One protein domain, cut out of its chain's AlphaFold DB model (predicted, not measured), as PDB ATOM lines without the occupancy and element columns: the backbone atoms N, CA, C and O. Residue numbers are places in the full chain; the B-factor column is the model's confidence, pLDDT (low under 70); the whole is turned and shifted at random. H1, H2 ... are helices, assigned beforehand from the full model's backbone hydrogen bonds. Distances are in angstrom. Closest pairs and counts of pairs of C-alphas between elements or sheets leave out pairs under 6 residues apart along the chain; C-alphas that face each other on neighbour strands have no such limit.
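Overview. This is residues 7 to 77 of the 78 residues of an uncharacterized protein of Raoultella terrigena (UniProt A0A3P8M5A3). A short helix, H1, sits crosswise at the last turns of one long helix, H2, and a long link without a named element runs from H1 alongside H2 to its first residue. Beyond the last residue of H2, residues 61 to 77 stick out as a free arm made mostly of a third helix, H3. The printed part has 71 residues with three named helices, in the order H1, H2, H3, and no named strand; its class is all helix. It is extended, with a radius of gyration of the C-alphas of 18.7 A and spans of 59 by 29 by 18 A.

Arrangement. Begin at H1, residues 7 to 12, and look from there to H2, residues 31 to 56. They touch, H2 with residues 52 to 56 alone; their closest C-alphas, those of Tyr 7 and Phe 55, are 4.7 A apart. Their lines are about perpendicular, at 80 degrees. H3, residues 60 to 75, is apart from both H1 and H2. In H1, H2 and H3 every O i to N i+4 pair is within hydrogen-bond range.

Along the chain. Find C-alpha 7 at (10.763, -6.613, 142.799), where H1 begins its 8.5 A. Next find C-alpha 31 at (11.068, 24.956, 122.877); from there H2 runs 37.9 A to C-alpha 56. H3 runs 22.0 A from C-alpha 60 to C-alpha 75 at (2.522, -30.345, 127.343).

Size, cuts and confidence. Look for the two C-alphas farthest apart at Gln 29 and His 76, 59.6 A from each other. The outline is a rod; without residues 61 to 77, which stand free, the body spans 46 by 18 by 10 A. The link from H1 to H2, residues 13 to 30, is long, and that from H2 to H3 is tight. The printed part has no cut. Its mean pLDDT is 89.4, with residues 22 to 27 and 75 to 77 under 70.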
ATOM      1  N   TYR A   7       9.986  -7.814 142.501       97.56
ATOM      2  CA  TYR A   7      10.763  -6.613 142.799       97.56
ATOM      3  C   TYR A   7      12.108  -6.955 143.454       97.56
ATOM      4  O   TYR A   7      13.130  -6.406 143.054       97.56
ATOM      5  N   ASP A   8      12.146  -7.920 144.374       96.81
ATOM      6  CA  ASP A   8      13.401  -8.355 145.004       96.81
ATOM      7  C   ASP A   8      14.378  -8.951 143.978       96.81
ATOM      8  O   ASP A   8      15.580  -8.692 144.026       96.81
ATOM      9  N   ILE A   9      13.860  -9.696 142.996       95.12
ATOM     10  CA  ILE A   9      14.657 -10.222 141.877       95.12
ATOM     11  C   ILE A   9      15.149  -9.077 140.982       95.12
ATOM     12  O   ILE A   9      16.323  -9.044 140.622       95.12
ATOM     13  N   TYR A  10      14.276  -8.125 140.643       96.31
ATOM     14  CA  TYR A  10      14.627  -6.942 139.853       96.31
ATOM     15  C   TYR A  10      15.775  -6.143 140.494       96.31
ATOM     16  O   TYR A  10      16.741  -5.796 139.813       96.31
ATOM     17  N   MET A  11      15.709  -5.928 141.811       97.00
ATOM     18  CA  MET A  11      16.764  -5.274 142.590       97.00
ATOM     19  C   MET A  11      18.059  -6.097 142.598       97.00
ATOM     20  O   MET A  11      19.140  -5.558 142.367       97.00
ATOM     21  N   ALA A  12      17.967  -7.414 142.815       96.44
ATOM     22  CA  ALA A  12      19.129  -8.304 142.842       96.44
ATOM     23  C   ALA A  12      19.885  -8.358 141.501       96.44
ATOM     24  O   ALA A  12      21.090  -8.603 141.480       96.44
ATOM     25  N   LEU A  13      19.189  -8.105 140.389       96.19
ATOM     26  CA  LEU A  13      19.765  -8.035 139.044       96.19
ATOM     27  C   LEU A  13      20.303  -6.642 138.673       96.19
ATOM     28  O   LEU A  13      20.729  -6.442 137.537       96.19
ATOM     29  N   GLY A  14      20.321  -5.694 139.616       95.62
ATOM     30  CA  GLY A  14      20.895  -4.363 139.421       95.62
ATOM     31  C   GLY A  14      19.966  -3.370 138.730       95.62
ATOM     32  O   GLY A  14      20.458  -2.491 138.029       95.62
ATOM     33  N   GLU A  15      18.649  -3.517 138.910       94.94
ATOM     34  CA  GLU A  15      17.638  -2.566 138.424       94.94
ATOM     35  C   GLU A  15      17.776  -2.254 136.920       94.94
ATOM     36  O   GLU A  15      17.991  -1.104 136.524       94.94
ATOM     37  N   PRO A  16      17.676  -3.268 136.038       90.88
ATOM     38  CA  PRO A  16      17.810  -3.044 134.605       90.88
ATOM     39  C   PRO A  16      16.809  -1.992 134.104       90.88
ATOM     40  O   PRO A  16      15.673  -1.902 134.582       90.88
ATOM     41  N   ALA A  17      17.229  -1.197 133.116       90.06
ATOM     42  CA  ALA A  17      16.393  -0.142 132.554       90.06
ATOM     43  C   ALA A  17      15.090  -0.721 131.977       90.06
ATOM     44  O   ALA A  17      15.120  -1.575 131.090       90.06
ATOM     45  N   LEU A  18      13.945  -0.228 132.460       91.00
ATOM     46  CA  LEU A  18      12.624  -0.666 131.989       91.00
ATOM     47  C   LEU A  18      12.270  -0.088 130.613       91.00
ATOM     48  O   LEU A  18      11.514  -0.696 129.858       91.00
ATOM     49  N   PHE A  19      12.831   1.074 130.274       89.00
ATOM     50  CA  PHE A  19      12.592   1.759 129.010       89.00
ATOM     51  C   PHE A  19      13.914   2.135 128.343       89.00
ATOM     52  O   PHE A  19      14.782   2.744 128.962       89.00
ATOM     53  N   ALA A  20      14.035   1.835 127.050       83.62
ATOM     54  CA  ALA A  20      15.145   2.271 126.199       83.62
ATOM     55  C   ALA A  20      14.754   3.482 125.326       83.62
ATOM     56  O   ALA A  20      15.158   3.593 124.168       83.62
ATOM     57  N   LEU A  21      13.911   4.372 125.857       75.62
ATOM     58  CA  LEU A  21      13.429   5.568 125.164       75.62
ATOM     59  C   LEU A  21      14.192   6.788 125.690       75.62
ATOM     60  O   LEU A  21      13.861   7.331 126.740       75.62
ATOM     61  N   GLY A  22      15.246   7.185 124.975       66.88
ATOM     62  CA  GLY A  22      16.053   8.368 125.283       66.88
ATOM     63  C   GLY A  22      15.817   9.509 124.293       66.88
ATOM     64  O   GLY A  22      15.516   9.279 123.119       66.88
ATOM     65  N   ASN A  23      15.997  10.750 124.750       69.12
ATOM     66  CA  ASN A  23      15.998  11.916 123.867       69.12
ATOM     67  C   ASN A  23      17.261  11.886 122.998       69.12
ATOM     68  O   ASN A  23      18.361  11.686 123.504       69.12
ATOM     69  N   ARG A  24      17.124  12.111 121.686       66.06
ATOM     70  CA  ARG A  24      18.271  12.126 120.756       66.06
ATOM     71  C   ARG A  24      19.213  13.322 120.949       66.06
ATOM     72  O   ARG A  24      20.320  13.288 120.423       66.06
ATOM     73  N   SER A  25      18.775  14.364 121.654       64.81
ATOM     74  CA  SER A  25      19.540  15.584 121.912       64.81
ATOM     75  C   SER A  25      19.551  15.898 123.405       64.81
ATOM     76  O   SER A  25      18.492  16.018 124.022       64.81
ATOM     77  N   GLU A  26      20.745  16.061 123.976       62.88
ATOM     78  CA  GLU A  26      20.936  16.445 125.382       62.88
ATOM     79  C   GLU A  26      20.653  17.940 125.631       62.88
ATOM     80  O   GLU A  26      20.449  18.345 126.772       62.88
ATOM     81  N   ASN A  27      20.596  18.767 124.576       65.19
ATOM     82  CA  ASN A  27      20.329  20.209 124.665       65.19
ATOM     83  C   ASN A  27      19.461  20.706 123.492       65.19
ATOM     84  O   ASN A  27      19.942  21.409 122.592       65.19
ATOM     85  N   PRO A  28      18.167  20.346 123.465       77.25
ATOM     86  CA  PRO A  28      17.267  20.794 122.414       77.25
ATOM     87  C   PRO A  28      17.060  22.311 122.489       77.25
ATOM     88  O   PRO A  28      16.508  22.835 123.455       77.25
ATOM     89  N   GLN A  29      17.480  23.038 121.452       82.31
ATOM     90  CA  GLN A  29      17.240  24.486 121.339       82.31
ATOM     91  C   GLN A  29      15.769  24.798 121.011       82.31
ATOM     92  O   GLN A  29      15.291  25.909 121.228       82.31
ATOM     93  N   CYS A  30      15.029  23.808 120.501       90.06
ATOM     94  CA  CYS A  30      13.617  23.933 120.175       90.06
ATOM     95  C   CYS A  30      12.747  23.849 121.439       90.06
ATOM     96  O   CYS A  30      12.701  22.818 122.113       90.06
ATOM     97  N   LEU A  31      11.989  24.910 121.731       92.19
ATOM     98  CA  LEU A  31      11.068  24.956 122.877       92.19
ATOM     99  C   LEU A  31       9.969  23.883 122.805       92.19
ATOM    100  O   LEU A  31       9.545  23.369 123.841       92.19
ATOM    101  N   VAL A  32       9.527  23.522 121.595       92.62
ATOM    102  CA  VAL A  32       8.543  22.445 121.390       92.62
ATOM    103  C   VAL A  32       9.144  21.101 121.787       92.62
ATOM    104  O   VAL A  32       8.523  20.362 122.546       92.62
ATOM    105  N   GLU A  33      10.368  20.809 121.345       90.25
ATOM    106  CA  GLU A  33      11.075  19.572 121.693       90.25
ATOM    107  C   GLU A  33      11.300  19.468 123.206       90.25
ATOM    108  O   GLU A  33      11.005  18.438 123.801       90.25
ATOM    109  N   GLN A  34      11.708  20.557 123.864       90.25
ATOM    110  CA  GLN A  34      11.808  20.595 125.328       90.25
ATOM    111  C   GLN A  34      10.473  20.278 126.018       90.25
ATOM    112  O   GLN A  34      10.448  19.574 127.027       90.25
ATOM    113  N   GLY A  35       9.363  20.809 125.494       92.31
ATOM    114  CA  GLY A  35       8.022  20.523 125.998       92.31
ATOM    115  C   GLY A  35       7.655  19.047 125.868       92.31
ATOM    116  O   GLY A  35       7.248  18.434 126.854       92.31
ATOM    117  N   VAL A  36       7.861  18.470 124.683       90.75
ATOM    118  CA  VAL A  36       7.615  17.045 124.416       90.75
ATOM    119  C   VAL A  36       8.469  16.166 125.326       90.75
ATOM    120  O   VAL A  36       7.936  15.257 125.959       90.75
ATOM    121  N   ASN A  37       9.757  16.481 125.471       89.88
ATOM    122  CA  ASN A  37      10.674  15.728 126.324       89.88
ATOM    123  C   ASN A  37      10.213  15.726 127.788       89.88
ATOM    124  O   ASN A  37      10.218  14.674 128.414       89.88
ATOM    125  N   ARG A  38       9.745  16.865 128.327       90.88
ATOM    126  CA  ARG A  38       9.205  16.925 129.700       90.88
ATOM    127  C   ARG A  38       7.964  16.053 129.878       90.88
ATOM    128  O   ARG A  38       7.881  15.324 130.862       90.88
ATOM    129  N   VAL A  39       7.017  16.125 128.939       93.56
ATOM    130  CA  VAL A  39       5.795  15.306 128.985       93.56
ATOM    131  C   VAL A  39       6.151  13.824 128.913       93.56
ATOM    132  O   VAL A  39       5.662  13.038 129.714       93.56
ATOM    133  N   MET A  40       7.046  13.442 128.002       92.25
ATOM    134  CA  MET A  40       7.470  12.054 127.847       92.25
ATOM    135  C   MET A  40       8.205  11.536 129.089       92.25
ATOM    136  O   MET A  40       7.896  10.443 129.552       92.25
ATOM    137  N   SER A  41       9.119  12.320 129.671       90.94
ATOM    138  CA  SER A  41       9.813  11.949 130.910       90.94
ATOM    139  C   SER A  41       8.850  11.731 132.077       90.94
ATOM    140  O   SER A  41       9.002  10.747 132.796       90.94
ATOM    141  N   ALA A  42       7.852  12.602 132.250       93.56
ATOM    142  CA  ALA A  42       6.840  12.437 133.294       93.56
ATOM    143  C   ALA A  42       6.015  11.157 133.080       93.56
ATOM    144  O   ALA A  42       5.924  10.324 133.975       93.56
ATOM    145  N   THR A  43       5.517  10.942 131.860       95.12
ATOM    146  CA  THR A  43       4.744   9.739 131.516       95.12
ATOM    147  C   THR A  43       5.540   8.451 131.747       95.12
ATOM    148  O   THR A  43       4.995   7.465 132.240       95.12
ATOM    149  N   LEU A  44       6.833   8.439 131.407       94.38
ATOM    150  CA  LEU A  44       7.695   7.274 131.631       94.38
ATOM    151  C   LEU A  44       7.952   7.025 133.122       94.38
ATOM    152  O   LEU A  44       7.989   5.868 133.534       94.38
ATOM    153  N   ALA A  45       8.084   8.077 133.934       93.25
ATOM    154  CA  ALA A  45       8.219   7.944 135.383       93.25
ATOM    155  C   ALA A  45       6.951   7.351 136.027       93.25
ATOM    156  O   ALA A  45       7.042   6.452 136.870       93.25
ATOM    157  N   ASP A  46       5.771   7.790 135.585       96.75
ATOM    158  CA  ASP A  46       4.489   7.245 136.046       96.75
ATOM    159  C   ASP A  46       4.346   5.767 135.652       96.75
ATOM    160  O   ASP A  46       3.988   4.918 136.472       96.75
ATOM    161  N   ALA A  47       4.700   5.428 134.408       96.62
ATOM    162  CA  ALA A  47       4.687   4.049 133.929       96.62
ATOM    163  C   ALA A  47       5.684   3.158 134.691       96.62
ATOM    164  O   ALA A  47       5.346   2.032 135.056       96.62
ATOM    165  N   GLN A  48       6.893   3.656 134.978       96.12
ATOM    166  CA  GLN A  48       7.880   2.947 135.794       96.12
ATOM    167  C   GLN A  48       7.337   2.669 137.197       96.12
ATOM    168  O   GLN A  48       7.461   1.549 137.685       96.12
ATOM    169  N   THR A  49       6.691   3.653 137.823       97.12
ATOM    170  CA  THR A  49       6.069   3.483 139.144       97.12
ATOM    171  C   THR A  49       5.032   2.363 139.118       97.12
ATOM    172  O   THR A  49       5.099   1.444 139.934       97.12
ATOM    173  N   LEU A  50       4.143   2.370 138.119       98.25
ATOM    174  CA  LEU A  50       3.136   1.324 137.944       98.25
ATOM    175  C   LEU A  50       3.759  -0.074 137.785       98.25
ATOM    176  O   LEU A  50       3.283  -1.037 138.390       98.25
ATOM    177  N   ILE A  51       4.822  -0.198 136.985       97.62
ATOM    178  CA  ILE A  51       5.524  -1.474 136.780       97.62
ATOM    179  C   ILE A  51       6.141  -1.966 138.092       97.62
ATOM    180  O   ILE A  51       5.952  -3.126 138.463       97.62
ATOM    181  N   LEU A  52       6.851  -1.096 138.811       97.75
ATOM    182  CA  LEU A  52       7.515  -1.468 140.059       97.75
ATOM    183  C   LEU A  52       6.508  -1.847 141.149       97.75
ATOM    184  O   LEU A  52       6.741  -2.800 141.889       97.75
ATOM    185  N   ASP A  53       5.367  -1.167 141.226       98.25
ATOM    186  CA  ASP A  53       4.300  -1.539 142.157       98.25
ATOM    187  C   ASP A  53       3.683  -2.891 141.800       98.25
ATOM    188  O   ASP A  53       3.421  -3.712 142.687       98.25
ATOM    189  N   ARG A  54       3.550  -3.196 140.503       97.56
ATOM    190  CA  ARG A  54       3.151  -4.536 140.075       97.56
ATOM    191  C   ARG A  54       4.185  -5.586 140.482       97.56
ATOM    192  O   ARG A  54       3.788  -6.641 140.971       97.56
ATOM    193  N   PHE A  55       5.479  -5.303 140.337       97.44
ATOM    194  CA  PHE A  55       6.552  -6.228 140.720       97.44
ATOM    195  C   PHE A  55       6.568  -6.524 142.222       97.44
ATOM    196  O   PHE A  55       6.771  -7.671 142.609       97.44
ATOM    197  N   LYS A  56       6.290  -5.524 143.068       97.12
ATOM    198  CA  LYS A  56       6.150  -5.719 144.523       97.12
ATOM    199  C   LYS A  56       4.948  -6.598 144.881       97.12
ATOM    200  O   LYS A  56       4.968  -7.268 145.903       97.12
ATOM    201  N   SER A  57       3.899  -6.584 144.054       96.69
ATOM    202  CA  SER A  57       2.672  -7.364 144.282       96.69
ATOM    203  C   SER A  57       2.740  -8.825 143.820       96.69
ATOM    204  O   SER A  57       1.800  -9.568 144.080       96.69
ATOM    205  N   LEU A  58       3.789  -9.220 143.093       96.88
ATOM    206  CA  LEU A  58       3.927 -10.560 142.518       96.88
ATOM    207  C   LEU A  58       5.034 -11.320 143.232       96.88
ATOM    208  O   LEU A  58       6.187 -10.888 143.224       96.88
ATOM    209  N   THR A  59       4.699 -12.468 143.808       97.25
ATOM    210  CA  THR A  59       5.682 -13.338 144.453       97.25
ATOM    211  C   THR A  59       6.309 -14.298 143.446       97.25
ATOM    212  O   THR A  59       5.734 -14.621 142.404       97.25
ATOM    213  N   LEU A  60       7.494 -14.816 143.768       94.12
ATOM    214  CA  LEU A  60       8.114 -15.886 142.989       94.12
ATOM    215  C   LEU A  60       7.250 -17.162 142.986       94.12
ATOM    216  O   LEU A  60       7.279 -17.919 142.018       94.12
ATOM    217  N   GLN A  61       6.451 -17.379 144.037       95.88
ATOM    218  CA  GLN A  61       5.481 -18.470 144.096       95.88
ATOM    219  C   GLN A  61       4.342 -18.272 143.086       95.88
ATOM    220  O   GLN A  61       4.001 -19.228 142.389       95.88
ATOM    221  N   ASP A  62       3.792 -17.059 142.965       95.50
ATOM    222  CA  ASP A  62       2.745 -16.747 141.980       95.50
ATOM    223  C   ASP A  62       3.243 -17.001 140.554       95.50
ATOM    224  O   ASP A  62       2.569 -17.647 139.750       95.50
ATOM    225  N   ILE A  63       4.464 -16.544 140.262       94.19
ATOM    226  CA  ILE A  63       5.107 -16.723 138.955       94.19
ATOM    227  C   ILE A  63       5.383 -18.209 138.687       94.19
ATOM    228  O   ILE A  63       5.113 -18.703 137.596       94.19
ATOM    229  N   GLY A  64       5.892 -18.943 139.680       94.19
ATOM    230  CA  GLY A  64       6.134 -20.380 139.553       94.19
ATOM    231  C   GLY A  64       4.850 -21.178 139.308       94.19
ATOM    232  O   GLY A  64       4.847 -22.101 138.493       94.19
ATOM    233  N   GLY A  65       3.755 -20.806 139.976       95.12
ATOM    234  CA  GLY A  65       2.440 -21.410 139.768       95.12
ATOM    235  C   GLY A  65       1.909 -21.190 138.351       95.12
ATOM    236  O   GLY A  65       1.459 -22.144 137.715       95.12
ATOM    237  N   GLU A  66       2.017 -19.962 137.835       94.25
ATOM    238  CA  GLU A  66       1.653 -19.634 136.451       94.25
ATOM    239  C   GLU A  66       2.482 -20.448 135.448       94.25
ATOM    240  O   GLU A  66       1.907 -21.114 134.585       94.25
ATOM    241  N   PHE A  67       3.806 -20.505 135.630       91.88
ATOM    242  CA  PHE A  67       4.706 -21.256 134.753       91.88
ATOM    243  C   PHE A  67       4.360 -22.751 134.691       91.88
ATOM    244  O   PHE A  67       4.302 -23.336 133.608       91.88
ATOM    245  N   ILE A  68       4.111 -23.381 135.844       94.81
ATOM    246  CA  ILE A  68       3.730 -24.800 135.915       94.81
ATOM    247  C   ILE A  68       2.382 -25.029 135.219       94.81
ATOM    248  O   ILE A  68       2.243 -25.998 134.469       94.81
ATOM    249  N   SER A  69       1.406 -24.140 135.434       93.31
ATOM    250  CA  SER A  69       0.104 -24.216 134.762       93.31
ATOM    251  C   SER A  69       0.264 -24.136 133.244       93.31
ATOM    252  O   SER A  69      -0.204 -25.020 132.529       93.31
ATOM    253  N   TYR A  70       0.996 -23.131 132.754       92.12
ATOM    254  CA  TYR A  70       1.259 -22.942 131.330       92.12
ATOM    255  C   TYR A  70       1.976 -24.149 130.706       92.12
ATOM    256  O   TYR A  70       1.616 -24.597 129.613       92.12
ATOM    257  N   PHE A  71       2.976 -24.704 131.400       93.00
ATOM    258  CA  PHE A  71       3.699 -25.891 130.943       93.00
ATOM    259  C   PHE A  71       2.777 -27.107 130.808       93.00
ATOM    260  O   PHE A  71       2.819 -27.788 129.784       93.00
ATOM    261  N   ASN A  72       1.914 -27.361 131.796       92.00
ATOM    262  CA  ASN A  72       0.962 -28.469 131.747       92.00
ATOM    263  C   ASN A  72      -0.043 -28.299 130.599       92.00
ATOM    264  O   ASN A  72      -0.302 -29.257 129.872       92.00
ATOM    265  N   ASP A  73      -0.564 -27.092 130.379       90.12
ATOM    266  CA  ASP A  73      -1.525 -26.823 129.302       90.12
ATOM    267  C   ASP A  73      -0.913 -27.022 127.904       90.12
ATOM    268  O   ASP A  73      -1.574 -27.508 126.983       90.12
ATOM    269  N   LYS A  74       0.368 -26.674 127.725       84.31
ATOM    270  CA  LYS A  74       1.092 -26.879 126.459       84.31
ATOM    271  C   LYS A  74       1.591 -28.312 126.276       84.31
ATOM    272  O   LYS A  74       1.577 -28.807 125.151       84.31
ATOM    273  N   GLY A  75       2.003 -28.975 127.355       68.56
ATOM    274  CA  GLY A  75       2.522 -30.345 127.343       68.56
ATOM    275  C   GLY A  75       1.469 -31.409 127.025       68.56
ATOM    276  O   GLY A  75       1.814 -32.440 126.461       68.56
ATOM    277  N   HIS A  76       0.187 -31.151 127.303       58.72
ATOM    278  CA  HIS A  76      -0.916 -32.040 126.903       58.72
ATOM    279  C   HIS A  76      -1.327 -31.907 125.422       58.72
ATOM    280  O   HIS A  76      -2.180 -32.662 124.962       58.72
ATOM    281  N   ASN A  77      -0.748 -30.956 124.680       54.00
ATOM    282  CA  ASN A  77      -1.054 -30.679 123.269       54.00
ATOM    283  C   ASN A  77       0.098 -31.064 122.314       54.00
ATOM    284  O   ASN A  77       0.148 -30.564 121.188       54.00
TER     285      ASN A  77